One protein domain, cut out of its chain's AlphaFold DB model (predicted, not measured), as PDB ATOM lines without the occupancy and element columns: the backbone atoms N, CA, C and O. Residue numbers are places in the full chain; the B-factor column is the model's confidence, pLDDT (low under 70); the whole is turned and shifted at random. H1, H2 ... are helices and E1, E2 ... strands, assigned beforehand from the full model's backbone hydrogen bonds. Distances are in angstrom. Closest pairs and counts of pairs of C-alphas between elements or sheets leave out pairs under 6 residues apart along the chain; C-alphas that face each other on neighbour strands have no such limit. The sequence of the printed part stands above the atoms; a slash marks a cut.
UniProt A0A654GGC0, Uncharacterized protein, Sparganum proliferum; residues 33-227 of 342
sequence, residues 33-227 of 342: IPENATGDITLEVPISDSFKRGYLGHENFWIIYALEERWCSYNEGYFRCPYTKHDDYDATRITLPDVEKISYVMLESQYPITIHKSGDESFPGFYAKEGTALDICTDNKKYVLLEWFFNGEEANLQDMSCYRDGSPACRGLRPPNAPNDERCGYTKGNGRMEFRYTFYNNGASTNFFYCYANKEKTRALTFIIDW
ATOM      1  N   ILE A  33      83.540 -60.614 -13.135       95.62
ATOM      2  CA  ILE A  33      84.443 -59.608 -13.696       95.62
ATOM      3  C   ILE A  33      83.671 -58.876 -14.801       95.62
ATOM      4  O   ILE A  33      83.190 -59.550 -15.718       95.62
ATOM      5  N   PRO A  34      83.543 -57.537 -14.749       93.50
ATOM      6  CA  PRO A  34      82.920 -56.775 -15.827       93.50
ATOM      7  C   PRO A  34      83.627 -57.006 -17.169       93.50
ATOM      8  O   PRO A  34      84.854 -57.072 -17.220       93.50
ATOM      9  N   GLU A  35      82.868 -57.073 -18.265       93.25
ATOM     10  CA  GLU A  35      83.397 -57.367 -19.609       93.25
ATOM     11  C   GLU A  35      84.547 -56.425 -20.011       93.25
ATOM     12  O   GLU A  35      85.588 -56.869 -20.496       93.25
ATOM     13  N   ASN A  36      84.383 -55.132 -19.713       94.44
ATOM     14  CA  ASN A  36      85.322 -54.062 -20.059       94.44
ATOM     15  C   ASN A  36      86.346 -53.754 -18.952       94.44
ATOM     16  O   ASN A  36      86.937 -52.673 -18.954       94.44
ATOM     17  N   ALA A  37      86.520 -54.640 -17.967       95.38
ATOM     18  CA  ALA A  37      87.516 -54.440 -16.920       95.38
ATOM     19  C   ALA A  37      88.940 -54.518 -17.499       95.38
ATOM     20  O   ALA A  37      89.239 -55.401 -18.307       95.38
ATOM     21  N   THR A  38      89.807 -53.601 -17.064       96.94
ATOM     22  CA  THR A  38      91.206 -53.491 -17.506       96.94
ATOM     23  C   THR A  38      92.154 -53.312 -16.326       96.94
ATOM     24  O   THR A  38      91.779 -52.672 -15.342       96.94
ATOM     25  N   GLY A  39      93.388 -53.795 -16.457       96.44
ATOM     26  CA  GLY A  39      94.420 -53.744 -15.430       96.44
ATOM     27  C   GLY A  39      94.122 -54.649 -14.237       96.44
ATOM     28  O   GLY A  39      93.448 -55.676 -14.357       96.44
ATOM     29  N   ASP A  40      94.633 -54.254 -13.077       96.44
ATOM     30  CA  ASP A  40      94.447 -55.002 -11.840       96.44
ATOM     31  C   ASP A  40      93.072 -54.710 -11.241       96.44
ATOM     32  O   ASP A  40      92.699 -53.552 -11.029       96.44
ATOM     33  N   ILE A  41      92.337 -55.762 -10.886       96.69
ATOM     34  CA  ILE A  41      91.069 -55.621 -10.164       96.69
ATOM     35  C   ILE A  41      91.147 -56.329  -8.827       96.69
ATOM     36  O   ILE A  41      91.820 -57.344  -8.695       96.69
ATOM     37  N   THR A  42      90.422 -55.829  -7.832       96.25
ATOM     38  CA  THR A  42      90.254 -56.538  -6.563       96.25
ATOM     39  C   THR A  42      88.799 -56.915  -6.389       96.25
ATOM     40  O   THR A  42      87.934 -56.045  -6.413       96.25
ATOM     41  N   LEU A  43      88.554 -58.204  -6.190       95.75
ATOM     42  CA  LEU A  43      87.239 -58.760  -5.914       95.75
ATOM     43  C   LEU A  43      87.226 -59.349  -4.513       95.75
ATOM     44  O   LEU A  43      88.227 -59.898  -4.057       95.75
ATOM     45  N   GLU A  44      86.089 -59.260  -3.840       95.38
ATOM     46  CA  GLU A  44      85.855 -59.962  -2.585       95.38
ATOM     47  C   GLU A  44      84.815 -61.052  -2.806       95.38
ATOM     48  O   GLU A  44      83.737 -60.800  -3.352       95.38
ATOM     49  N   VAL A  45      85.167 -62.278  -2.419       95.94
ATOM     50  CA  VAL A  45      84.337 -63.458  -2.659       95.94
ATOM     51  C   VAL A  45      84.228 -64.309  -1.396       95.94
ATOM     52  O   VAL A  45      85.214 -64.441  -0.665       95.94
ATOM     53  N   PRO A  46      83.054 -64.898  -1.121       95.25
ATOM     54  CA  PRO A  46      82.875 -65.812  -0.001       95.25
ATOM     55  C   PRO A  46      83.696 -67.081  -0.209       95.25
ATOM     56  O   PRO A  46      83.903 -67.519  -1.341       95.25
ATOM     57  N   ILE A  47      84.115 -67.708   0.885       94.62
ATOM     58  CA  ILE A  47      84.768 -69.017   0.875       94.62
ATOM     59  C   ILE A  47      84.158 -69.933   1.933       94.62
ATOM     60  O   ILE A  47      83.592 -69.487   2.926       94.62
ATOM     61  N   SER A  48      84.296 -71.239   1.723       90.38
ATOM     62  CA  SER A  48      83.962 -72.235   2.740       90.38
ATOM     63  C   SER A  48      85.230 -72.600   3.505       90.38
ATOM     64  O   SER A  48      86.026 -73.386   2.988       90.38
ATOM     65  N   ASP A  49      85.400 -72.041   4.708       87.88
ATOM     66  CA  ASP A  49      86.538 -72.243   5.626       87.88
ATOM     67  C   ASP A  49      87.889 -71.752   5.072       87.88
ATOM     68  O   ASP A  49      88.391 -70.691   5.442       87.88
ATOM     69  N   SER A  50      88.489 -72.501   4.149       90.81
ATOM     70  CA  SER A  50      89.772 -72.158   3.544       90.81
ATOM     71  C   SER A  50      89.936 -72.780   2.155       90.81
ATOM     72  O   SER A  50      89.359 -73.816   1.826       90.81
ATOM     73  N   PHE A  51      90.761 -72.147   1.321       94.38
ATOM     74  CA  PHE A  51      91.315 -72.747   0.104       94.38
ATOM     75  C   PHE A  51      92.838 -72.799   0.232       94.38
ATOM     76  O   PHE A  51      93.412 -72.029   0.995       94.38
ATOM     77  N   LYS A  52      93.502 -73.716  -0.474       94.50
ATOM     78  CA  LYS A  52      94.985 -73.789  -0.512       94.50
ATOM     79  C   LYS A  52      95.554 -73.577  -1.907       94.50
ATOM     80  O   LYS A  52      96.730 -73.255  -2.067       94.50
ATOM     81  N   ARG A  53      94.714 -73.801  -2.913       96.56
ATOM     82  CA  ARG A  53      95.039 -73.747  -4.330       96.56
ATOM     83  C   ARG A  53      93.825 -73.297  -5.125       96.56
ATOM     84  O   ARG A  53      92.714 -73.240  -4.595       96.56
ATOM     85  N   GLY A  54      94.052 -72.988  -6.385       96.88
ATOM     86  CA  GLY A  54      93.013 -72.613  -7.322       96.88
ATOM     87  C   GLY A  54      93.530 -72.614  -8.749       96.88
ATOM     88  O   GLY A  54      94.634 -73.094  -9.014       96.88
ATOM     89  N   TYR A  55      92.715 -72.084  -9.652       96.56
ATOM     90  CA  TYR A  55      92.997 -72.008 -11.077       96.56
ATOM     91  C   TYR A  55      92.659 -70.619 -11.611       96.56
ATOM     92  O   TYR A  55      91.623 -70.061 -11.254       96.56
ATOM     93  N   LEU A  56      93.523 -70.090 -12.471       95.12
ATOM     94  CA  LEU A  56      93.289 -68.928 -13.323       95.12
ATOM     95  C   LEU A  56      93.282 -69.443 -14.765       95.12
ATOM     96  O   LEU A  56      94.306 -69.868 -15.297       95.12
ATOM     97  N   GLY A  57      92.098 -69.522 -15.371       90.81
ATOM     98  CA  GLY A  57      91.910 -70.261 -16.619       90.81
ATOM     99  C   GLY A  57      92.274 -71.744 -16.459       90.81
ATOM    100  O   GLY A  57      91.561 -72.494 -15.792       90.81
ATOM    101  N   HIS A  58      93.369 -72.178 -17.090       90.31
ATOM    102  CA  HIS A  58      93.891 -73.554 -17.001       90.31
ATOM    103  C   HIS A  58      95.094 -73.701 -16.068       90.31
ATOM    104  O   HIS A  58      95.497 -74.826 -15.771       90.31
ATOM    105  N   GLU A  59      95.671 -72.591 -15.626       94.31
ATOM    106  CA  GLU A  59      96.904 -72.568 -14.847       94.31
ATOM    107  C   GLU A  59      96.581 -72.587 -13.357       94.31
ATOM    108  O   GLU A  59      95.625 -71.956 -12.901       94.31
ATOM    109  N   ASN A  60      97.355 -73.343 -12.585       96.19
ATOM    110  CA  ASN A  60      97.149 -73.451 -11.150       96.19
ATOM    111  C   ASN A  60      97.850 -72.312 -10.399       96.19
ATOM    112  O   ASN A  60      98.889 -71.802 -10.805       96.19
ATOM    113  N   PHE A  61      97.296 -71.956  -9.248       96.62
ATOM    114  CA  PHE A  61      97.955 -71.101  -8.269       96.62
ATOM    115  C   PHE A  61      97.821 -71.714  -6.874       96.62
ATOM    116  O   PHE A  61      96.942 -72.546  -6.624       96.62
ATOM    117  N   TRP A  62      98.688 -71.316  -5.947       95.75
ATOM    118  CA  TRP A  62      98.655 -71.787  -4.558       95.75
ATOM    119  C   TRP A  62      98.956 -70.669  -3.571       95.75
ATOM    120  O   TRP A  62      99.649 -69.705  -3.893       95.75
ATOM    121  N   ILE A  63      98.442 -70.808  -2.352       93.69
ATOM    122  CA  ILE A  63      98.712 -69.861  -1.268       93.69
ATOM    123  C   ILE A  63     100.127 -70.079  -0.727       93.69
ATOM    124  O   ILE A  63     100.560 -71.211  -0.501       93.69
ATOM    125  N   ILE A  64     100.829 -68.982  -0.461       92.19
ATOM    126  CA  ILE A  64     102.132 -68.962   0.198       92.19
ATOM    127  C   ILE A  64     101.928 -68.579   1.662       92.19
ATOM    128  O   ILE A  64     101.727 -67.412   1.994       92.19
ATOM    129  N   TYR A  65     102.004 -69.571   2.548       83.62
ATOM    130  CA  TYR A  65     101.807 -69.374   3.990       83.62
ATOM    131  C   TYR A  65     102.942 -68.608   4.679       83.62
ATOM    132  O   TYR A  65     102.733 -68.053   5.749       83.62
ATOM    133  N   ALA A  66     104.132 -68.560   4.075       80.06
ATOM    134  CA  ALA A  66     105.313 -67.937   4.673       80.06
ATOM    135  C   ALA A  66     105.262 -66.397   4.717       80.06
ATOM    136  O   ALA A  66     106.165 -65.777   5.270       80.06
ATOM    137  N   LEU A  67     104.245 -65.773   4.115       73.75
ATOM    138  CA  LEU A  67     104.128 -64.322   4.013       73.75
ATOM    139  C   LEU A  67     102.943 -63.838   4.852       73.75
ATOM    140  O   LEU A  67     101.812 -64.278   4.639       73.75
ATOM    141  N   GLU A  68     103.200 -62.895   5.766       61.62
ATOM    142  CA  GLU A  68     102.207 -62.330   6.704       61.62
ATOM    143  C   GLU A  68     100.960 -61.780   5.993       61.62
ATOM    144  O   GLU A  68      99.856 -61.781   6.533       61.62
ATOM    145  N   GLU A  69     101.126 -61.363   4.742       73.31
ATOM    146  CA  GLU A  69     100.097 -60.712   3.945       73.31
ATOM    147  C   GLU A  69      99.294 -61.653   3.026       73.31
ATOM    148  O   GLU A  69      98.474 -61.173   2.243       73.31
ATOM    149  N   ARG A  70      99.523 -62.973   3.125       85.31
ATOM    150  CA  ARG A  70      98.859 -64.043   2.354       85.31
ATOM    151  C   ARG A  70      98.806 -63.753   0.846       85.31
ATOM    152  O   ARG A  70      97.837 -63.231   0.288       85.31
ATOM    153  N   TRP A  71      99.896 -64.134   0.190       93.44
ATOM    154  CA  TRP A  71     100.076 -64.044  -1.254       93.44
ATOM    155  C   TRP A  71      99.750 -65.371  -1.939       93.44
ATOM    156  O   TRP A  71      99.947 -66.444  -1.366       93.44
ATOM    157  N   CYS A  72      99.305 -65.289  -3.187       95.25
ATOM    158  CA  CYS A  72      99.095 -66.422  -4.071       95.25
ATOM    159  C   CYS A  72     100.189 -66.431  -5.141       95.25
ATOM    160  O   CYS A  72     100.421 -65.417  -5.797       95.25
ATOM    161  N   SER A  73     100.868 -67.567  -5.299       94.12
ATOM    162  CA  SER A  73     101.861 -67.796  -6.353       94.12
ATOM    163  C   SER A  73     101.155 -68.172  -7.642       94.12
ATOM    164  O   SER A  73     100.374 -69.123  -7.636       94.12
ATOM    165  N   TYR A  74     101.463 -67.485  -8.736       93.56
ATOM    166  CA  TYR A  74     100.921 -67.780 -10.059       93.56
ATOM    167  C   TYR A  74     101.979 -67.545 -11.126       93.56
ATOM    168  O   TYR A  74     102.497 -66.435 -11.252       93.56
ATOM    169  N   ASN A  75     102.302 -68.591 -11.887       91.25
ATOM    170  CA  ASN A  75     103.461 -68.605 -12.779       91.25
ATOM    171  C   ASN A  75     104.734 -68.149 -12.039       91.25
ATOM    172  O   ASN A  75     105.024 -68.636 -10.946       91.25
ATOM    173  N   GLU A  76     105.484 -67.215 -12.622       86.25
ATOM    174  CA  GLU A  76     106.685 -66.607 -12.034       86.25
ATOM    175  C   GLU A  76     106.365 -65.401 -11.126       86.25
ATOM    176  O   GLU A  76     107.274 -64.730 -10.637       86.25
ATOM    177  N   GLY A  77     105.080 -65.100 -10.908       92.56
ATOM    178  CA  GLY A  77     104.606 -63.928 -10.180       92.56
ATOM    179  C   GLY A  77     103.785 -64.247  -8.930       92.56
ATOM    180  O   GLY A  77     103.558 -65.401  -8.552       92.56
ATOM    181  N   TYR A  78     103.316 -63.177  -8.288       93.69
ATOM    182  CA  TYR A  78     102.489 -63.242  -7.088       93.69
ATOM    183  C   TYR A  78     101.346 -62.240  -7.169       93.69
ATOM    184  O   TYR A  78     101.514 -61.140  -7.691       93.69
ATOM    185  N   PHE A  79     100.210 -62.592  -6.578       94.56
ATOM    186  CA  PHE A  79      99.095 -61.675  -6.394       94.56
ATOM    187  C   PHE A  79      98.522 -61.758  -4.977       94.56
ATOM    188  O   PHE A  79      98.756 -62.724  -4.245       94.56
ATOM    189  N   ARG A  80      97.805 -60.715  -4.549       95.25
ATOM    190  CA  ARG A  80      97.238 -60.634  -3.195       95.25
ATOM    191  C   ARG A  80      95.993 -61.508  -3.088       95.25
ATOM    192  O   ARG A  80      95.084 -61.384  -3.905       95.25
ATOM    193  N   CYS A  81      95.942 -62.348  -2.058       95.75
ATOM    194  CA  CYS A  81      94.768 -63.154  -1.738       95.75
ATOM    195  C   CYS A  81      94.532 -63.278  -0.217       95.75
ATOM    196  O   CYS A  81      94.399 -64.390   0.306       95.75
ATOM    197  N   PRO A  82      94.506 -62.163   0.544       95.19
ATOM    198  CA  PRO A  82      94.232 -62.218   1.972       95.19
ATOM    199  C   PRO A  82      92.836 -62.764   2.261       95.19
ATOM    200  O   PRO A  82      91.879 -62.563   1.507       95.19
ATOM    201  N   TYR A  83      92.714 -63.429   3.404       93.19
ATOM    202  CA  TYR A  83      91.411 -63.800   3.934       93.19
ATOM    203  C   TYR A  83      90.816 -62.610   4.667       93.19
ATOM    204  O   TYR A  83      91.510 -61.889   5.386       93.19
ATOM    205  N   THR A  84      89.522 -62.440   4.487       92.81
ATOM    206  CA  THR A  84      88.701 -61.472   5.193       92.81
ATOM    207  C   THR A  84      87.634 -62.219   5.972       92.81
ATOM    208  O   THR A  84      87.310 -63.372   5.681       92.81
ATOM    209  N   LYS A  85      87.124 -61.580   7.020       89.94
ATOM    210  CA  LYS A  85      86.080 -62.152   7.855       89.94
ATOM    211  C   LYS A  85      84.931 -61.166   7.948       89.94
ATOM    212  O   LYS A  85      85.140 -60.024   8.353       89.94
ATOM    213  N   HIS A  86      83.751 -61.639   7.584       88.25
ATOM    214  CA  HIS A  86      82.473 -60.993   7.845       88.25
ATOM    215  C   HIS A  86      81.822 -61.675   9.051       88.25
ATOM    216  O   HIS A  86      82.250 -62.758   9.455       88.25
ATOM    217  N   ASP A  87      80.795 -61.058   9.634       85.75
ATOM    218  CA  ASP A  87      80.146 -61.583  10.846       85.75
ATOM    219  C   ASP A  87      79.684 -63.044  10.683       85.75
ATOM    220  O   ASP A  87      79.892 -63.862  11.580       85.75
ATOM    221  N   ASP A  88      79.147 -63.378   9.503       84.38
ATOM    222  CA  ASP A  88      78.529 -64.677   9.212       84.38
ATOM    223  C   ASP A  88      79.243 -65.495   8.109       84.38
ATOM    224  O   ASP A  88      78.810 -66.608   7.814       84.38
ATOM    225  N   TYR A  89      80.307 -64.970   7.479       88.56
ATOM    226  CA  TYR A  89      81.054 -65.675   6.418       88.56
ATOM    227  C   TYR A  89      82.541 -65.378   6.462       88.56
ATOM    228  O   TYR A  89      82.969 -64.244   6.682       88.56
ATOM    229  N   ASP A  90      83.315 -66.394   6.107       92.62
ATOM    230  CA  ASP A  90      84.686 -66.203   5.679       92.62
ATOM    231  C   ASP A  90      84.702 -65.782   4.205       92.62
ATOM    232  O   ASP A  90      83.907 -66.242   3.377       92.62
ATOM    233  N   ALA A  91      85.620 -64.886   3.871       95.06
ATOM    234  CA  ALA A  91      85.805 -64.386   2.523       95.06
ATOM    235  C   ALA A  91      87.296 -64.295   2.189       95.06
ATOM    236  O   ALA A  91      88.186 -64.499   3.021       95.06
ATOM    237  N   THR A  92      87.584 -64.015   0.929       95.44
ATOM    238  CA  THR A  92      88.921 -63.634   0.491       95.44
ATOM    239  C   THR A  92      88.826 -62.459  -0.460       95.44
ATOM    240  O   THR A  92      87.920 -62.384  -1.295       95.44
ATOM    241  N   ARG A  93      89.776 -61.535  -0.331       95.81
ATOM    242  CA  ARG A  93      89.977 -60.460  -1.299       95.81
ATOM    243  C   ARG A  93      91.064 -60.896  -2.259       95.81
ATOM    244  O   ARG A  93      92.202 -61.063  -1.840       95.81
ATOM    245  N   ILE A  94      90.719 -61.077  -3.524       95.81
ATOM    246  CA  ILE A  94      91.642 -61.491  -4.575       95.81
ATOM    247  C   ILE A  94      91.936 -60.313  -5.499       95.81
ATOM    248  O   ILE A  94      91.020 -59.736  -6.084       95.81
ATOM    249  N   THR A  95      93.210 -59.945  -5.624       96.56
ATOM    250  CA  THR A  95      93.663 -58.958  -6.610       96.56
ATOM    251  C   THR A  95      94.147 -59.702  -7.845       96.56
ATOM    252  O   THR A  95      95.169 -60.372  -7.789       96.56
ATOM    253  N   LEU A  96      93.396 -59.628  -8.938       95.56
ATOM    254  CA  LEU A  96      93.693 -60.308 -10.192       95.56
ATOM    255  C   LEU A  96      94.509 -59.378 -11.100       95.56
ATOM    256  O   LEU A  96      93.991 -58.309 -11.434       95.56
ATOM    257  N   PRO A  97      95.743 -59.752 -11.491       94.62
ATOM    258  CA  PRO A  97      96.554 -58.948 -12.398       94.62
ATOM    259  C   PRO A  97      96.107 -59.124 -13.852       94.62
ATOM    260  O   PRO A  97      95.683 -60.218 -14.225       94.62
ATOM    261  N   ASP A  98      96.253 -58.083 -14.678       95.12
ATOM    262  CA  ASP A  98      95.943 -58.119 -16.123       95.12
ATOM    263  C   ASP A  98      94.582 -58.784 -16.429       95.12
ATOM    264  O   ASP A  98      94.492 -59.771 -17.175       95.12
ATOM    265  N   VAL A  99      93.503 -58.281 -15.819       95.88
ATOM    266  CA  VAL A  99      92.181 -58.926 -15.863       95.88
ATOM    267  C   VAL A  99      91.628 -59.104 -17.287       95.88
ATOM    268  O   VAL A  99      90.747 -59.932 -17.534       95.88
ATOM    269  N   GLU A 100      92.157 -58.375 -18.270       95.25
ATOM    270  CA  GLU A 100      91.830 -58.553 -19.681       95.25
ATOM    271  C   GLU A 100      92.086 -59.989 -20.153       95.25
ATOM    272  O   GLU A 100      91.342 -60.483 -21.001       95.25
ATOM    273  N   LYS A 101      93.097 -60.653 -19.577       94.75
ATOM    274  CA  LYS A 101      93.531 -62.016 -19.912       94.75
ATOM    275  C   LYS A 101      92.837 -63.095 -19.076       94.75
ATOM    276  O   LYS A 101      93.059 -64.280 -19.316       94.75
ATOM    277  N   ILE A 102      92.033 -62.710 -18.083       94.56
ATOM    278  CA  ILE A 102      91.413 -63.636 -17.134       94.56
ATOM    279  C   ILE A 102      89.932 -63.796 -17.469       94.56
ATOM    280  O   ILE A 102      89.116 -62.921 -17.195       94.56
ATOM    281  N   SER A 103      89.575 -64.961 -18.002       95.12
ATOM    282  CA  SER A 103      88.176 -65.336 -18.250       95.12
ATOM    283  C   SER A 103      87.518 -65.994 -17.036       95.12
ATOM    284  O   SER A 103      86.306 -65.905 -16.840       95.12
ATOM    285  N   TYR A 104      88.315 -66.704 -16.234       95.94
ATOM    286  CA  TYR A 104      87.825 -67.643 -15.233       95.94
ATOM    287  C   TYR A 104      88.795 -67.778 -14.061       95.94
ATOM    288  O   TYR A 104      90.001 -67.931 -14.265       95.94
ATOM    289  N   VAL A 105      88.258 -67.789 -12.841       96.94
ATOM    290  CA  VAL A 105      88.999 -68.123 -11.620       96.94
ATOM    291  C   VAL A 105      88.232 -69.174 -10.831       96.94
ATOM    292  O   VAL A 105      87.023 -69.043 -10.638       96.94
ATOM    293  N   MET A 106      88.931 -70.182 -10.319       97.56
ATOM    294  CA  MET A 106      88.387 -71.149  -9.367       97.56
ATOM    295  C   MET A 106      89.235 -71.192  -8.104       97.56
ATOM    296  O   MET A 106      90.424 -71.482  -8.176       97.56
ATOM    297  N   LEU A 107      88.626 -70.990  -6.942       97.44
ATOM    298  CA  LEU A 107      89.229 -71.292  -5.648       97.44
ATOM    299  C   LEU A 107      88.852 -72.721  -5.262       97.44
ATOM    300  O   LEU A 107      87.669 -73.071  -5.225       97.44
ATOM    301  N   GLU A 108      89.848 -73.555  -4.975       96.56
ATOM    302  CA  GLU A 108      89.619 -74.936  -4.572       96.56
ATOM    303  C   GLU A 108      89.460 -75.037  -3.049       96.56
ATOM    304  O   GLU A 108      90.427 -75.203  -2.298       96.56
ATOM    305  N   SER A 109      88.211 -74.920  -2.612       94.31
ATOM    306  CA  SER A 109      87.741 -75.129  -1.237       94.31
ATOM    307  C   SER A 109      86.793 -76.332  -1.152       94.31
ATOM    308  O   SER A 109      86.542 -77.007  -2.152       94.31
ATOM    309  N   GLN A 110      86.247 -76.610   0.040       94.50
ATOM    310  CA  GLN A 110      85.238 -77.663   0.248       94.50
ATOM    311  C   GLN A 110      84.078 -77.570  -0.760       94.50
ATOM    312  O   GLN A 110      83.650 -78.581  -1.318       94.50
ATOM    313  N   TYR A 111      83.605 -76.348  -1.009       96.56
ATOM    314  CA  TYR A 111      82.745 -76.001  -2.136       96.56
ATOM    315  C   TYR A 111      83.552 -75.073  -3.042       96.56
ATOM    316  O   TYR A 111      84.036 -74.062  -2.531       96.56
ATOM    317  N   PRO A 112      83.764 -75.394  -4.331       97.19
ATOM    318  CA  PRO A 112      84.578 -74.552  -5.201       97.19
ATOM    319  C   PRO A 112      83.956 -73.159  -5.296       97.19
ATOM    320  O   PRO A 112      82.737 -73.043  -5.386       97.19
ATOM    321  N   ILE A 113      84.762 -72.103  -5.303       97.31
ATOM    322  CA  ILE A 113      84.272 -70.732  -5.501       97.31
ATOM    323  C   ILE A 113      84.762 -70.251  -6.849       97.31
ATOM    324  O   ILE A 113      85.941 -70.365  -7.156       97.31
ATOM    325  N   THR A 114      83.853 -69.740  -7.670       97.06
ATOM    326  CA  THR A 114      84.164 -69.417  -9.063       97.06
ATOM    327  C   THR A 114      83.892 -67.956  -9.350       97.06
ATOM    328  O   THR A 114      82.831 -67.460  -8.962       97.06
ATOM    329  N   ILE A 115      84.810 -67.322 -10.073       97.06
ATOM    330  CA  ILE A 115      84.700 -65.965 -10.602       97.06
ATOM    331  C   ILE A 115      84.717 -66.068 -12.125       97.06
ATOM    332  O   ILE A 115      85.555 -66.775 -12.685       97.06
ATOM    333  N   HIS A 116      83.797 -65.374 -12.790       96.38
ATOM    334  CA  HIS A 116      83.638 -65.447 -14.243       96.38
ATOM    335  C   HIS A 116      83.694 -64.061 -14.863       96.38
ATOM    336  O   HIS A 116      83.077 -63.132 -14.344       96.38
ATOM    337  N   LYS A 117      84.376 -63.925 -15.998       96.31
ATOM    338  CA  LYS A 117      84.261 -62.734 -16.835       96.31
ATOM    339  C   LYS A 117      82.958 -62.769 -17.608       96.31
ATOM    340  O   LYS A 117      82.678 -63.718 -18.338       96.31
ATOM    341  N   SER A 118      82.129 -61.751 -17.398       94.81
ATOM    342  CA  SER A 118      80.830 -61.671 -18.052       94.81
ATOM    343  C   SER A 118      81.014 -61.563 -19.560       94.81
ATOM    344  O   SER A 118      81.778 -60.717 -20.016       94.81
ATOM    345  N   GLY A 119      80.303 -62.391 -20.320       92.38
ATOM    346  CA  GLY A 119      80.320 -62.306 -21.782       92.38
ATOM    347  C   GLY A 119      81.545 -62.929 -22.459       92.38
ATOM    348  O   GLY A 119      81.549 -63.037 -23.681       92.38
ATOM    349  N   ASP A 120      82.540 -63.410 -21.708       92.75
ATOM    350  CA  ASP A 120      83.735 -64.004 -22.302       92.75
ATOM    351  C   ASP A 120      83.468 -65.426 -22.826       92.75
ATOM    352  O   ASP A 120      83.134 -66.350 -22.082       92.75
ATOM    353  N   GLU A 121      83.623 -65.591 -24.138       91.81
ATOM    354  CA  GLU A 121      83.438 -66.850 -24.866       91.81
ATOM    355  C   GLU A 121      84.763 -67.421 -25.390       91.81
ATOM    356  O   GLU A 121      84.772 -68.415 -26.117       91.81
ATOM    357  N   SER A 122      85.898 -66.821 -25.032       89.25
ATOM    358  CA  SER A 122      87.214 -67.319 -25.443       89.25
ATOM    359  C   SER A 122      87.597 -68.625 -24.735       89.25
ATOM    360  O   SER A 122      88.372 -69.422 -25.267       89.25
ATOM    361  N   PHE A 123      87.018 -68.881 -23.558       85.38
ATOM    362  CA  PHE A 123      87.308 -70.054 -22.746       85.38
ATOM    363  C   PHE A 123      86.222 -71.138 -22.898       85.38
ATOM    364  O   PHE A 123      85.041 -70.866 -22.655       85.38
ATOM    365  N   PRO A 124      86.584 -72.390 -23.254       88.12
ATOM    366  CA  PRO A 124      85.636 -73.497 -23.274       88.12
ATOM    367  C   PRO A 124      85.294 -73.926 -21.840       88.12
ATOM    368  O   PRO A 124      86.072 -74.610 -21.163       88.12
ATOM    369  N   GLY A 125      84.119 -73.529 -21.362       92.44
ATOM    370  CA  GLY A 125      83.738 -73.672 -19.965       92.44
ATOM    371  C   GLY A 125      82.340 -73.149 -19.660       92.44
ATOM    372  O   GLY A 125      81.529 -72.897 -20.552       92.44
ATOM    373  N   PHE A 126      82.051 -73.000 -18.371       94.00
ATOM    374  CA  PHE A 126      80.829 -72.340 -17.932       94.00
ATOM    375  C   PHE A 126      80.853 -70.868 -18.335       94.00
ATOM    376  O   PHE A 126      81.881 -70.209 -18.234       94.00
ATOM    377  N   TYR A 127      79.709 -70.379 -18.795       92.06
ATOM    378  CA  TYR A 127      79.542 -69.025 -19.295       92.06
ATOM    379  C   TYR A 127      78.568 -68.261 -18.404       92.06
ATOM    380  O   TYR A 127      77.418 -68.680 -18.225       92.06
ATOM    381  N   ALA A 128      79.022 -67.126 -17.879       92.81
ATOM    382  CA  ALA A 128      78.194 -66.185 -17.141       92.81
ATOM    383  C   ALA A 128      77.831 -65.004 -18.050       92.81
ATOM    384  O   ALA A 128      78.699 -64.288 -18.549       92.81
ATOM    385  N   LYS A 129      76.529 -64.783 -18.255       92.25
ATOM    386  CA  LYS A 129      76.034 -63.554 -18.891       92.25
ATOM    387  C   LYS A 129      76.243 -62.375 -17.950       92.25
ATOM    388  O   LYS A 129      76.239 -62.555 -16.729       92.25
ATOM    389  N   GLU A 130      76.343 -61.175 -18.505       90.06
ATOM    390  CA  GLU A 130      76.244 -59.960 -17.702       90.06
ATOM    391  C   GLU A 130      74.964 -59.986 -16.848       90.06
ATOM    392  O   GLU A 130      73.900 -60.410 -17.306       90.06
ATOM    393  N   GLY A 131      75.096 -59.621 -15.571       89.25
ATOM    394  CA  GLY A 131      74.001 -59.662 -14.601       89.25
ATOM    395  C   GLY A 131      73.638 -61.054 -14.064       89.25
ATOM    396  O   GLY A 131      72.694 -61.160 -13.283       89.25
ATOM    397  N   THR A 132      74.358 -62.124 -14.430       91.69
ATOM    398  CA  THR A 132      74.130 -63.454 -13.833       91.69
ATOM    399  C   THR A 132      74.419 -63.411 -12.332       91.69
ATOM    400  O   THR A 132      75.566 -63.247 -11.916       91.69
ATOM    401  N   ALA A 133      73.386 -63.605 -11.511       93.38
ATOM    402  CA  ALA A 133      73.523 -63.680 -10.063       93.38
ATOM    403  C   ALA A 133      74.051 -65.062  -9.647       93.38
ATOM    404  O   ALA A 133      73.299 -66.033  -9.565       93.38
ATOM    405  N   LEU A 134      75.356 -65.157  -9.392       95.62
ATOM    406  CA  LEU A 134      75.964 -66.369  -8.833       95.62
ATOM    407  C   LEU A 134      75.699 -66.479  -7.323       95.62
ATOM    408  O   LEU A 134      75.581 -67.584  -6.792       95.62
ATOM    409  N   ASP A 135      75.576 -65.339  -6.645       95.50
ATOM    410  CA  ASP A 135      75.165 -65.224  -5.248       95.50
ATOM    411  C   ASP A 135      73.711 -64.769  -5.193       95.50
ATOM    412  O   ASP A 135      73.378 -63.656  -5.600       95.50
ATOM    413  N   ILE A 136      72.828 -65.641  -4.717       95.12
ATOM    414  CA  ILE A 136      71.384 -65.435  -4.791       95.12
ATOM    415  C   ILE A 136      70.841 -65.222  -3.387       95.12
ATOM    416  O   ILE A 136      70.800 -66.153  -2.588       95.12
ATOM    417  N   CYS A 137      70.344 -64.017  -3.117       93.12
ATOM    418  CA  CYS A 137      69.422 -63.801  -2.009       93.12
ATOM    419  C   CYS A 137      68.003 -63.896  -2.523       93.12
ATOM    420  O   CYS A 137      67.570 -63.072  -3.328       93.12
ATOM    421  N   THR A 138      67.270 -64.885  -2.041       90.56
ATOM    422  CA  THR A 138      65.903 -65.112  -2.491       90.56
ATOM    423  C   THR A 138      64.886 -64.673  -1.444       90.56
ATOM    424  O   THR A 138      65.100 -64.779  -0.236       90.56
ATOM    425  N   ASP A 139      63.765 -64.148  -1.920       88.12
ATOM    426  CA  ASP A 139      62.531 -63.935  -1.167       88.12
ATOM    427  C   ASP A 139      61.606 -65.166  -1.224       88.12
ATOM    428  O   ASP A 139      60.631 -65.267  -0.479       88.12
ATOM    429  N   ASN A 140      61.919 -66.147  -2.069       85.81
ATOM    430  CA  ASN A 140      61.231 -67.420  -2.119       85.81
ATOM    431  C   ASN A 140      61.881 -68.375  -1.119       85.81
ATOM    432  O   ASN A 140      63.046 -68.720  -1.251       85.81
ATOM    433  N   LYS A 141      61.135 -68.860  -0.124       84.31
ATOM    434  CA  LYS A 141      61.675 -69.832   0.841       84.31
ATOM    435  C   LYS A 141      61.754 -71.266   0.354       84.31
ATOM    436  O   LYS A 141      62.388 -72.075   1.025       84.31
ATOM    437  N   LYS A 142      61.065 -71.605  -0.733       89.94
ATOM    438  CA  LYS A 142      60.880 -72.997  -1.151       89.94
ATOM    439  C   LYS A 142      61.944 -73.432  -2.138       89.94
ATOM    440  O   LYS A 142      62.539 -74.490  -1.954       89.94
ATOM    441  N   TYR A 143      62.149 -72.649  -3.194       95.56
ATOM    442  CA  TYR A 143      63.084 -73.011  -4.247       95.56
ATOM    443  C   TYR A 143      63.631 -71.800  -5.000       95.56
ATOM    444  O   TYR A 143      63.008 -70.740  -5.040       95.56
ATOM    445  N   VAL A 144      64.767 -72.009  -5.658       96.12
ATOM    446  CA  VAL A 144      65.372 -71.101  -6.634       96.12
ATOM    447  C   VAL A 144      65.565 -71.868  -7.939       96.12
ATOM    448  O   VAL A 144      65.974 -73.029  -7.925       96.12
ATOM    449  N   LEU A 145      65.246 -71.246  -9.074       96.62
ATOM    450  CA  LEU A 145      65.605 -71.786 -10.383       96.62
ATOM    451  C   LEU A 145      67.013 -71.303 -10.733       96.62
ATOM    452  O   LEU A 145      67.237 -70.105 -10.871       96.62
ATOM    453  N   LEU A 146      67.947 -72.238 -10.853       96.88
ATOM    454  CA  LEU A 146      69.308 -71.973 -11.296       96.88
ATOM    455  C   LEU A 146      69.378 -72.200 -12.800       96.88
ATOM    456  O   LEU A 146      68.966 -73.258 -13.279       96.88
ATOM    457  N   GLU A 147      69.916 -71.228 -13.526       96.19
ATOM    458  CA  GLU A 147      70.109 -71.301 -14.972       96.19
ATOM    459  C   GLU A 147      71.558 -70.961 -15.300       96.19
ATOM    460  O   GLU A 147      72.108 -69.980 -14.797       96.19
ATOM    461  N   TRP A 148      72.193 -71.782 -16.132       96.25
ATOM    462  CA  TRP A 148      73.554 -71.524 -16.582       96.25
ATOM    463  C   TRP A 148      73.803 -72.063 -17.979       96.25
ATOM    464  O   TRP A 148      73.063 -72.895 -18.506       96.25
ATOM    465  N   PHE A 149      74.883 -71.575 -18.576       96.06
ATOM    466  CA  PHE A 149      75.267 -71.908 -19.935       96.06
ATOM    467  C   PHE A 149      76.665 -72.508 -19.946       96.06
ATOM    468  O   PHE A 149      77.498 -72.216 -19.084       96.06
ATOM    469  N   PHE A 150      76.928 -73.329 -20.952       95.94
ATOM    470  CA  PHE A 150      78.261 -73.825 -21.241       95.94
ATOM    471  C   PHE A 150      78.653 -73.455 -22.667       95.94
ATOM    472  O   PHE A 150      77.901 -73.692 -23.620       95.94
ATOM    473  N   ASN A 151      79.838 -72.871 -22.790       93.19
ATOM    474  CA  ASN A 151      80.476 -72.536 -24.045       93.19
ATOM    475  C   ASN A 151      81.405 -73.682 -24.465       93.19
ATOM    476  O   ASN A 151      82.460 -73.897 -23.870       93.19
ATOM    477  N   GLY A 152      80.989 -74.452 -25.467       91.31
ATOM    478  CA  GLY A 152      81.755 -75.575 -26.000       91.31
ATOM    479  C   GLY A 152      80.867 -76.693 -26.535       91.31
ATOM    480  O   GLY A 152      79.640 -76.592 -26.566       91.31
ATOM    481  N   GLU A 153      81.503 -77.776 -26.968       93.00
ATOM    482  CA  GLU A 153      80.817 -78.954 -27.498       93.00
ATOM    483  C   GLU A 153      80.311 -79.893 -26.397       93.00
ATOM    484  O   GLU A 153      80.886 -79.977 -25.314       93.00
ATOM    485  N   GLU A 154      79.271 -80.666 -26.710       94.00
ATOM    486  CA  GLU A 154      78.704 -81.697 -25.826       94.00
ATOM    487  C   GLU A 154      79.741 -82.753 -25.405       94.00
ATOM    488  O   GLU A 154      79.726 -83.252 -24.279       94.00
ATOM    489  N   ALA A 155      80.698 -83.057 -26.286       93.25
ATOM    490  CA  ALA A 155      81.803 -83.966 -25.994       93.25
ATOM    491  C   ALA A 155      82.689 -83.481 -24.828       93.25
ATOM    492  O   ALA A 155      83.284 -84.300 -24.136       93.25
ATOM    493  N   ASN A 156      82.731 -82.173 -24.551       92.94
ATOM    494  CA  ASN A 156      83.512 -81.612 -23.442       92.94
ATOM    495  C   ASN A 156      82.837 -81.780 -22.073       92.94
ATOM    496  O   ASN A 156      83.443 -81.447 -21.060       92.94
ATOM    497  N   LEU A 157      81.587 -82.249 -22.041       95.00
ATOM    498  CA  LEU A 157      80.767 -82.360 -20.834       95.00
ATOM    499  C   LEU A 157      80.414 -83.811 -20.471       95.00
ATOM    500  O   LEU A 157      79.532 -84.047 -19.645       95.00
ATOM    501  N   GLN A 158      81.103 -84.796 -21.051       93.56
ATOM    502  CA  GLN A 158      80.857 -86.212 -20.746       93.56
ATOM    503  C   GLN A 158      81.095 -86.538 -19.261       93.56
ATOM    504  O   GLN A 158      80.365 -87.340 -18.684       93.56
ATOM    505  N   ASP A 159      82.049 -85.851 -18.625       95.62
ATOM    506  CA  ASP A 159      82.389 -86.003 -17.204       95.62
ATOM    507  C   ASP A 159      81.694 -84.977 -16.291       95.62
ATOM    508  O   ASP A 159      82.089 -84.791 -15.133       95.62
ATOM    509  N   MET A 160      80.662 -84.284 -16.788       97.19
ATOM    510  CA  MET A 160      79.989 -83.258 -16.001       97.19
ATOM    511  C   MET A 160      79.353 -83.867 -14.747       97.19
ATOM    512  O   MET A 160      78.663 -84.884 -14.806       97.19
ATOM    513  N   SER A 161      79.555 -83.244 -13.589       98.06
ATOM    514  CA  SER A 161      78.919 -83.682 -12.347       98.06
ATOM    515  C   SER A 161      78.529 -82.495 -11.482       98.06
ATOM    516  O   SER A 161      79.346 -81.613 -11.232       98.06
ATOM    517  N   CYS A 162      77.279 -82.487 -11.024       98.44
ATOM    518  CA  CYS A 162      76.728 -81.435 -10.180       98.44
ATOM    519  C   CYS A 162      76.440 -81.950  -8.774       98.44
ATOM    520  O   CYS A 162      76.110 -83.123  -8.579       98.44
ATOM    521  N   TYR A 163      76.544 -81.055  -7.799       98.38
ATOM    522  CA  TYR A 163      76.448 -81.345  -6.379       98.38
ATOM    523  C   TYR A 163      75.634 -80.261  -5.669       98.38
ATOM    524  O   TYR A 163      75.686 -79.085  -6.024       98.38
ATOM    525  N   ARG A 164      74.916 -80.677  -4.628       97.62
ATOM    526  CA  ARG A 164      74.218 -79.835  -3.657       97.62
ATOM    527  C   ARG A 164      74.817 -80.090  -2.285       97.62
ATOM    528  O   ARG A 164      74.697 -81.205  -1.784       97.62
ATOM    529  N   ASP A 165      75.444 -79.078  -1.692       96.25
ATOM    530  CA  ASP A 165      76.060 -79.165  -0.358       96.25
ATOM    531  C   ASP A 165      76.968 -80.407  -0.216       96.25
ATOM    532  O   ASP A 165      76.926 -81.143   0.767       96.25
ATOM    533  N   GLY A 166      77.735 -80.714  -1.269       96.31
ATOM    534  CA  GLY A 166      78.612 -81.892  -1.334       96.31
ATOM    535  C   GLY A 166      77.938 -83.206  -1.747       96.31
ATOM    536  O   GLY A 166      78.629 -84.142  -2.143       96.31
ATOM    537  N   SER A 167      76.607 -83.284  -1.734       97.06
ATOM    538  CA  SER A 167      75.860 -84.464  -2.186       97.06
ATOM    539  C   SER A 167      75.660 -84.449  -3.706       97.06
ATOM    540  O   SER A 167      75.333 -83.393  -4.246       97.06
ATOM    541  N   PRO A 168      75.810 -85.576  -4.427       97.44
ATOM    542  CA  PRO A 168      75.557 -85.621  -5.868       97.44
ATOM    543  C   PRO A 168      74.122 -85.196  -6.218       97.44
ATOM    544  O   PRO A 168      73.171 -85.668  -5.602       97.44
ATOM    545  N   ALA A 169      73.978 -84.319  -7.211       97.31
ATOM    546  CA  ALA A 169      72.692 -83.876  -7.754       97.31
ATOM    547  C   ALA A 169      72.412 -84.501  -9.129       97.31
ATOM    548  O   ALA A 169      71.298 -84.949  -9.383       97.31
ATOM    549  N   CYS A 170      73.420 -84.548 -10.006       97.81
ATOM    550  CA  CYS A 170      73.359 -85.275 -11.274       97.81
ATOM    551  C   CYS A 170      74.766 -85.581 -11.811       97.81
ATOM    552  O   CYS A 170      75.742 -84.927 -11.420       97.81
ATOM    553  N   ARG A 171      74.896 -86.583 -12.691       97.44
ATOM    554  CA  ARG A 171      76.176 -86.973 -13.322       97.44
ATOM    555  C   ARG A 171      75.991 -87.310 -14.797       97.44
ATOM    556  O   ARG A 171      75.108 -88.082 -15.128       97.44
ATOM    557  N   GLY A 172      76.840 -86.782 -15.669       96.44
ATOM    558  CA  GLY A 172      76.719 -86.914 -17.120       96.44
ATOM    559  C   GLY A 172      75.575 -86.080 -17.703       96.44
ATOM    560  O   GLY A 172      74.856 -85.383 -16.986       96.44
ATOM    561  N   LEU A 173      75.405 -86.150 -19.024       96.56
ATOM    562  CA  LEU A 173      74.391 -85.387 -19.754       96.56
ATOM    563  C   LEU A 173      73.173 -86.232 -20.108       96.56
ATOM    564  O   LEU A 173      73.288 -87.413 -20.444       96.56
ATOM    565  N   ARG A 174      72.011 -85.580 -20.097       95.31
ATOM    566  CA  ARG A 174      70.729 -86.121 -20.537       95.31
ATOM    567  C   ARG A 174      70.079 -85.194 -21.568       95.31
ATOM    568  O   ARG A 174      69.842 -84.028 -21.247       95.31
ATOM    569  N   PRO A 175      69.706 -85.697 -22.758       92.56
ATOM    570  CA  PRO A 175      68.925 -84.926 -23.719       92.56
ATOM    571  C   PRO A 175      67.587 -84.456 -23.120       92.56
ATOM    572  O   PRO A 175      67.005 -85.166 -22.294       92.56
ATOM    573  N   PRO A 176      67.030 -83.322 -23.572       88.50
ATOM    574  CA  PRO A 176      65.878 -82.691 -22.921       88.50
ATOM    575  C   PRO A 176      64.629 -83.585 -22.889       88.50
ATOM    576  O   PRO A 176      63.871 -83.547 -21.922       88.50
ATOM    577  N   ASN A 177      64.460 -84.442 -23.900       91.38
ATOM    578  CA  ASN A 177      63.297 -85.321 -24.060       91.38
ATOM    579  C   ASN A 177      63.498 -86.742 -23.504       91.38
ATOM    580  O   ASN A 177      62.602 -87.574 -23.625       91.38
ATOM    581  N   ALA A 178      64.670 -87.060 -22.946       93.56
ATOM    582  CA  ALA A 178      64.916 -88.385 -22.382       93.56
ATOM    583  C   ALA A 178      64.275 -88.516 -20.982       93.56
ATOM    584  O   ALA A 178      64.207 -87.518 -20.262       93.56
ATOM    585  N   PRO A 179      63.835 -89.714 -20.556       94.94
ATOM    586  CA  PRO A 179      63.367 -89.945 -19.187       94.94
ATOM    587  C   PRO A 179      64.421 -89.542 -18.153       94.94
ATOM    588  O   PRO A 179      65.613 -89.694 -18.405       94.94
ATOM    589  N   ASN A 180      63.991 -89.035 -16.995       93.94
ATOM    590  CA  ASN A 180      64.914 -88.683 -15.919       93.94
ATOM    591  C   ASN A 180      65.656 -89.933 -15.412       93.94
ATOM    592  O   ASN A 180      65.016 -90.875 -14.952       93.94
ATOM    593  N   ASP A 181      66.985 -89.921 -15.497       94.56
ATOM    594  CA  ASP A 181      67.875 -91.032 -15.148       94.56
ATOM    595  C   ASP A 181      69.091 -90.561 -14.328       94.56
ATOM    596  O   ASP A 181      70.196 -91.071 -14.488       94.56
ATOM    597  N   GLU A 182      68.890 -89.545 -13.479       95.50
ATOM    598  CA  GLU A 182      69.921 -88.925 -12.619       95.50
ATOM    599  C   GLU A 182      71.045 -88.194 -13.377       95.50
ATOM    600  O   GLU A 182      71.934 -87.591 -12.769       95.50
ATOM    601  N   ARG A 183      71.003 -88.179 -14.711       96.75
ATOM    602  CA  ARG A 183      71.896 -87.365 -15.533       96.75
ATOM    603  C   ARG A 183      71.360 -85.943 -15.700       96.75
ATOM    604  O   ARG A 183      70.156 -85.675 -15.642       96.75
ATOM    605  N   CYS A 184      72.272 -85.001 -15.915       97.25
ATOM    606  CA  CYS A 184      71.960 -83.582 -15.974       97.25
ATOM    607  C   CYS A 184      71.241 -83.236 -17.285       97.25
ATOM    608  O   CYS A 184      71.803 -83.372 -18.373       97.25
ATOM    609  N   GLY A 185      69.989 -82.786 -17.177       96.31
ATOM    610  CA  GLY A 185      69.207 -82.329 -18.325       96.31
ATOM    611  C   GLY A 185      69.785 -81.052 -18.926       96.31
ATOM    612  O   GLY A 185      70.103 -80.120 -18.187       96.31
ATOM    613  N   TYR A 186      69.879 -80.996 -20.251       96.69
ATOM    614  CA  TYR A 186      70.280 -79.791 -20.978       96.69
ATOM    615  C   TYR A 186      69.362 -79.533 -22.170       96.69
ATOM    616  O   TYR A 186      68.712 -80.442 -22.688       96.69
ATOM    617  N   THR A 187      69.325 -78.289 -22.628       96.19
ATOM    618  CA  THR A 187      68.775 -77.894 -23.927       96.19
ATOM    619  C   THR A 187      69.888 -77.285 -24.773       96.19
ATOM    620  O   THR A 187      70.890 -76.794 -24.256       96.19
ATOM    621  N   LYS A 188      69.742 -77.336 -26.101       94.31
ATOM    622  CA  LYS A 188      70.662 -76.672 -27.028       94.31
ATOM    623  C   LYS A 188      69.936 -75.517 -27.704       94.31
ATOM    624  O   LYS A 188      68.931 -75.738 -28.374       94.31
ATOM    625  N   GLY A 189      70.443 -74.303 -27.532       89.56
ATOM    626  CA  GLY A 189      69.861 -73.082 -28.087       89.56
ATOM    627  C   GLY A 189      70.954 -72.087 -28.452       89.56
ATOM    628  O   GLY A 189      71.924 -71.942 -27.714       89.56
ATOM    629  N   ASN A 190      70.832 -71.424 -29.607       87.50
ATOM    630  CA  ASN A 190      71.804 -70.426 -30.085       87.50
ATOM    631  C   ASN A 190      73.263 -70.925 -30.074       87.50
ATOM    632  O   ASN A 190      74.180 -70.196 -29.712       87.50
ATOM    633  N   GLY A 191      73.472 -72.202 -30.410       86.44
ATOM    634  CA  GLY A 191      74.800 -72.825 -30.414       86.44
ATOM    635  C   GLY A 191      75.369 -73.175 -29.033       86.44
ATOM    636  O   GLY A 191      76.445 -73.760 -28.980       86.44
ATOM    637  N   ARG A 192      74.659 -72.894 -27.933       91.12
ATOM    638  CA  ARG A 192      75.111 -73.156 -26.557       91.12
ATOM    639  C   ARG A 192      74.299 -74.257 -25.894       91.12
ATOM    640  O   ARG A 192      73.153 -74.514 -26.272       91.12
ATOM    641  N   MET A 193      74.903 -74.889 -24.893       95.12
ATOM    642  CA  MET A 193      74.187 -75.764 -23.971       95.12
ATOM    643  C   MET A 193      73.664 -74.928 -22.808       95.12
ATOM    644  O   MET A 193      74.419 -74.177 -22.189       95.12
ATOM    645  N   GLU A 194      72.372 -75.046 -22.541       96.38
ATOM    646  CA  GLU A 194      71.677 -74.401 -21.436       96.38
ATOM    647  C   GLU A 194      71.238 -75.467 -20.437       96.38
ATOM    648  O   GLU A 194      70.726 -76.528 -20.804       96.38
ATOM    649  N   PHE A 195      71.438 -75.167 -19.161       96.62
ATOM    650  CA  PHE A 195      71.109 -76.034 -18.048       96.62
ATOM    651  C   PHE A 195      70.178 -75.303 -17.101       96.62
ATOM    652  O   PHE A 195      70.332 -74.104 -16.856       96.62
ATOM    653  N   ARG A 196      69.224 -76.049 -16.549       96.31
ATOM    654  CA  ARG A 196      68.291 -75.554 -15.544       96.31
ATOM    655  C   ARG A 196      68.210 -76.536 -14.394       96.31
ATOM    656  O   ARG A 196      68.123 -77.744 -14.616       96.31
ATOM    657  N   TYR A 197      68.198 -76.026 -13.171       96.06
ATOM    658  CA  TYR A 197      68.062 -76.840 -11.971       96.06
ATOM    659  C   TYR A 197      67.187 -76.138 -10.940       96.06
ATOM    660  O   TYR A 197      67.464 -75.013 -10.533       96.06
ATOM    661  N   THR A 198      66.125 -76.808 -10.499       96.25
ATOM    662  CA  THR A 198      65.293 -76.315  -9.399       96.25
ATOM    663  C   THR A 198      65.930 -76.715  -8.075       96.25
ATOM    664  O   THR A 198      65.927 -77.882  -7.688       96.25
ATOM    665  N   PHE A 199      66.484 -75.732  -7.376       96.12
ATOM    666  CA  PHE A 199      67.137 -75.918  -6.094       96.12
ATOM    667  C   PHE A 199      66.141 -75.694  -4.956       96.12
ATOM    668  O   PHE A 199      65.676 -74.575  -4.764       96.12
ATOM    669  N   TYR A 200      65.832 -76.737  -4.185       95.38
ATOM    670  CA  TYR A 200      64.933 -76.652  -3.030       95.38
ATOM    671  C   TYR A 200      65.690 -76.358  -1.736       95.38
ATOM    672  O   TYR A 200      66.733 -76.964  -1.478       95.38
ATOM    673  N   ASN A 201      65.127 -75.477  -0.911       93.38
ATOM    674  CA  ASN A 201      65.641 -75.178   0.421       93.38
ATOM    675  C   ASN A 201      65.535 -76.418   1.326       93.38
ATOM    676  O   ASN A 201      64.473 -77.035   1.415       93.38
ATOM    677  N   ASN A 202      66.624 -76.771   2.009       91.50
ATOM    678  CA  ASN A 202      66.685 -77.890   2.955       91.50
ATOM    679  C   ASN A 202      66.639 -77.444   4.430       91.50
ATOM    680  O   ASN A 202      66.892 -78.251   5.321       91.50
ATOM    681  N   GLY A 203      66.335 -76.171   4.690       89.38
ATOM    682  CA  GLY A 203      66.289 -75.579   6.025       89.38
ATOM    683  C   GLY A 203      67.605 -74.940   6.477       89.38
ATOM    684  O   GLY A 203      67.616 -74.281   7.515       89.38
ATOM    685  N   ALA A 204      68.695 -75.084   5.716       90.81
ATOM    686  CA  ALA A 204      69.931 -74.359   5.989       90.81
ATOM    687  C   ALA A 204      69.768 -72.860   5.687       90.81
ATOM    688  O   ALA A 204      69.025 -72.454   4.794       90.81
ATOM    689  N   SER A 205      70.502 -72.014   6.411       91.06
ATOM    690  CA  SER A 205      70.563 -70.577   6.112       91.06
ATOM    691  C   SER A 205      71.250 -70.293   4.776       91.06
ATOM    692  O   SER A 205      70.973 -69.277   4.141       91.06
ATOM    693  N   THR A 206      72.136 -71.188   4.341       93.12
ATOM    694  CA  THR A 206      72.895 -71.072   3.098       93.12
ATOM    695  C   THR A 206      73.094 -72.437   2.482       93.12
ATOM    696  O   THR A 206      73.372 -73.400   3.196       93.12
ATOM    697  N   ASN A 207      72.993 -72.502   1.160       95.94
ATOM    698  CA  ASN A 207      73.296 -73.701   0.401       95.94
ATOM    699  C   ASN A 207      74.242 -73.415  -0.763       95.94
ATOM    700  O   ASN A 207      74.277 -72.312  -1.307       95.94
ATOM    701  N   PHE A 208      74.949 -74.458  -1.179       97.19
ATOM    702  CA  PHE A 208      75.882 -74.450  -2.291       97.19
ATOM    703  C   PHE A 208      75.391 -75.407  -3.370       97.19
ATOM    704  O   PHE A 208      75.164 -76.595  -3.122       97.19
ATOM    705  N   PHE A 209      75.279 -74.905  -4.594       98.12
ATOM    706  CA  PHE A 209      75.119 -75.731  -5.783       98.12
ATOM    707  C   PHE A 209      76.316 -75.513  -6.688       98.12
ATOM    708  O   PHE A 209      76.647 -74.373  -7.001       98.12
ATOM    709  N   TYR A 210      76.963 -76.582  -7.128       98.38
ATOM    710  CA  TYR A 210      78.084 -76.450  -8.044       98.38
ATOM    711  C   TYR A 210      78.171 -77.611  -9.016       98.38
ATOM    712  O   TYR A 210      77.789 -78.734  -8.698       98.38
ATOM    713  N   CYS A 211      78.706 -77.336 -10.199       98.44
ATOM    714  CA  CYS A 211      78.950 -78.326 -11.235       98.44
ATOM    715  C   CYS A 211      80.408 -78.275 -11.659       98.44
ATOM    716  O   CYS A 211      80.916 -77.193 -11.927       98.44
ATOM    717  N   TYR A 212      81.054 -79.430 -11.779       98.06
ATOM    718  CA  TYR A 212      82.309 -79.575 -12.505       98.06
ATOM    719  C   TYR A 212      82.011 -79.984 -13.942       98.06
ATOM    720  O   TYR A 212      81.190 -80.872 -14.162       98.06
ATOM    721  N   ALA A 213      82.678 -79.358 -14.907       96.75
ATOM    722  CA  ALA A 213      82.561 -79.696 -16.324       96.75
ATOM    723  C   ALA A 213      83.472 -80.864 -16.730       96.75
ATOM    724  O   ALA A 213      83.199 -81.525 -17.726       96.75
ATOM    725  N   ASN A 214      84.541 -81.117 -15.969       95.56
ATOM    726  CA  ASN A 214      85.556 -82.116 -16.285       95.56
ATOM    727  C   ASN A 214      85.946 -82.980 -15.081       95.56
ATOM    728  O   ASN A 214      85.778 -82.596 -13.920       95.56
ATOM    729  N   LYS A 215      86.542 -84.139 -15.376       95.31
ATOM    730  CA  LYS A 215      86.969 -85.126 -14.379       95.31
ATOM    731  C   LYS A 215      88.076 -84.620 -13.458       95.31
ATOM    732  O   LYS A 215      88.094 -84.970 -12.279       95.31
ATOM    733  N   GLU A 216      88.977 -83.784 -13.972       95.50
ATOM    734  CA  GLU A 216      90.074 -83.188 -13.199       95.50
ATOM    735  C   GLU A 216      89.577 -82.113 -12.224       95.50
ATOM    736  O   GLU A 216      90.352 -81.646 -11.393       95.50
ATOM    737  N   LYS A 217      88.289 -81.735 -12.304       95.56
ATOM    738  CA  LYS A 217      87.649 -80.734 -11.443       95.56
ATOM    739  C   LYS A 217      88.332 -79.368 -11.491       95.56
ATOM    740  O   LYS A 217      88.343 -78.649 -10.501       95.56
ATOM    741  N   THR A 218      88.883 -79.003 -12.644       94.44
ATOM    742  CA  THR A 218      89.548 -77.707 -12.856       94.44
ATOM    743  C   THR A 218      88.608 -76.649 -13.426       94.44
ATOM    744  O   THR A 218      88.949 -75.473 -13.461       94.44
ATOM    745  N   ARG A 219      87.412 -77.057 -13.869       95.38
ATOM    746  CA  ARG A 219      86.375 -76.175 -14.410       95.38
ATOM    747  C   ARG A 219      85.085 -76.397 -13.649       95.38
ATOM    748  O   ARG A 219      84.437 -77.430 -13.815       95.38
ATOM    749  N   ALA A 220      84.716 -75.428 -12.830       97.00
ATOM    750  CA  ALA A 220      83.501 -75.425 -12.037       97.00
ATOM    751  C   ALA A 220      82.631 -74.187 -12.285       97.00
ATOM    752  O   ALA A 220      83.117 -73.135 -12.703       97.00
ATOM    753  N   LEU A 221      81.354 -74.303 -11.944       97.31
ATOM    754  CA  LEU A 221      80.441 -73.190 -11.713       97.31
ATOM    755  C   LEU A 221      79.801 -73.385 -10.352       97.31
ATOM    756  O   LEU A 221      79.344 -74.491 -10.065       97.31
ATOM    757  N   THR A 222      79.718 -72.314  -9.568       97.81
ATOM    758  CA  THR A 222      79.110 -72.363  -8.239       97.81
ATOM    759  C   THR A 222      78.069 -71.275  -8.060       97.81
ATOM    760  O   THR A 222      78.348 -70.091  -8.256       97.81
ATOM    761  N   PHE A 223      76.900 -71.685  -7.588       97.56
ATOM    762  CA  PHE A 223      75.871 -70.832  -7.024       97.56
ATOM    763  C   PHE A 223      75.876 -70.956  -5.506       97.56
ATOM    764  O   PHE A 223      75.978 -72.060  -4.962       97.56
ATOM    765  N   ILE A 224      75.727 -69.822  -4.833       96.69
ATOM    766  CA  ILE A 224      75.521 -69.783  -3.390       96.69
ATOM    767  C   ILE A 224      74.159 -69.153  -3.157       96.69
ATOM    768  O   ILE A 224      73.883 -68.052  -3.633       96.69
ATOM    769  N   ILE A 225      73.297 -69.880  -2.458       96.12
ATOM    770  CA  ILE A 225      71.931 -69.464  -2.185       96.12
ATOM    771  C   ILE A 225      71.846 -69.089  -0.712       96.12
ATOM    772  O   ILE A 225      72.010 -69.939   0.160       96.12
ATOM    773  N   ASP A 226      71.596 -67.813  -0.450       94.19
ATOM    774  CA  ASP A 226      71.403 -67.251   0.879       94.19
ATOM    775  C   ASP A 226      69.902 -67.090   1.152       94.19
ATOM    776  O   ASP A 226      69.214 -66.251   0.564       94.19
ATOM    777  N   TRP A 227      69.380 -67.918   2.056       92.38
ATOM    778  CA  TRP A 227      67.972 -67.892   2.456       92.38
ATOM    779  C   TRP A 227      67.720 -66.931   3.618       92.38
ATOM    780  O   TRP A 227      66.576 -66.771   4.067       92.38
TER     781      TRP A 227
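Overview. This is residues 33 to 227 of the 342 residues of an uncharacterized protein of Sparganum proliferum (UniProt A0A654GGC0). Two lobes stand side by side, each a sandwich of two strand sheets. In the first, a curled sheet E5 E4 E3 E2 E8 E9 faces the small sheet E1 E7 E6; in the second, the sheets E11 E18 E17 E13 E14 and E10 E12 E16 E15 are face to face, and the lobes meet where E9 comes beside E18. The printed part has 195 residues, with eighteen named strands numbered along it and one named helix, H1, between E12 and E13; the class is mostly strand. The sheet with E11 is mixed, the other three antiparallel. The whole is compact, with a radius of gyration of the C-alphas of 16.8 A and spans of 54 by 37 by 29 A.

Along the chain. E1 is residues 41 to 47, 18.5 A long, from C-alpha 41 at (91.069, -55.621, -10.164). Then come E2, 53 to 56; E3, 59 to 64; E4, 71 to 74; E5, 77 to 80; E6, 83 to 85; E7, 90 to 96, 19.2 A; E8, 104 to 108; and E9, 113 to 117. E10 is 125 to 127, E11 135 to 137, E12 143 to 151, 26.4 A, and H1 154 to 157. E13 is 161 to 164, E14 167 to 171, E15 184 to 189, E16 192 to 200, 25.9 A, E17 206 to 212, and E18 220 to 226, ending at C-alpha 226 (71.403, -67.251, 0.879).

Arrangement. E2 E3 E4 E5 form a meander, each strand the antiparallel neighbour of the one before; N 61 and O 54 are 2.9 A apart. E5 runs on into E6 at 6 degrees. The two sheets of E1 to E9 face each other at 9.7 A, their strands at 40 degrees. C-alphas Thr 114 of E9 and Thr 222 of E18, the closest of these strands, are 5.9 A apart. E11 and E18 are parallel, with N 136 and O 224 at 2.8 A. E12 and E16 are antiparallel, with N 146 and O 197 at 2.8 A. The later two sheets face each other at 9.0 A, their strands at 27 degrees; the four sheets form a stack of sheets, face to face in these pairs. H1 only grazes the sheet with E12; it is too short for an O i to N i+4 pair, and its one O i to N i+3 pair is within range.

Size, cuts and confidence. The C-alphas farthest apart are those of Glu 68 and Asn 177, 54.7 A. The printed part has no cut. The link E14 to E15 is long, 12 residues. Mean pLDDT of the printed part is 93.7; residue 68 is under 70.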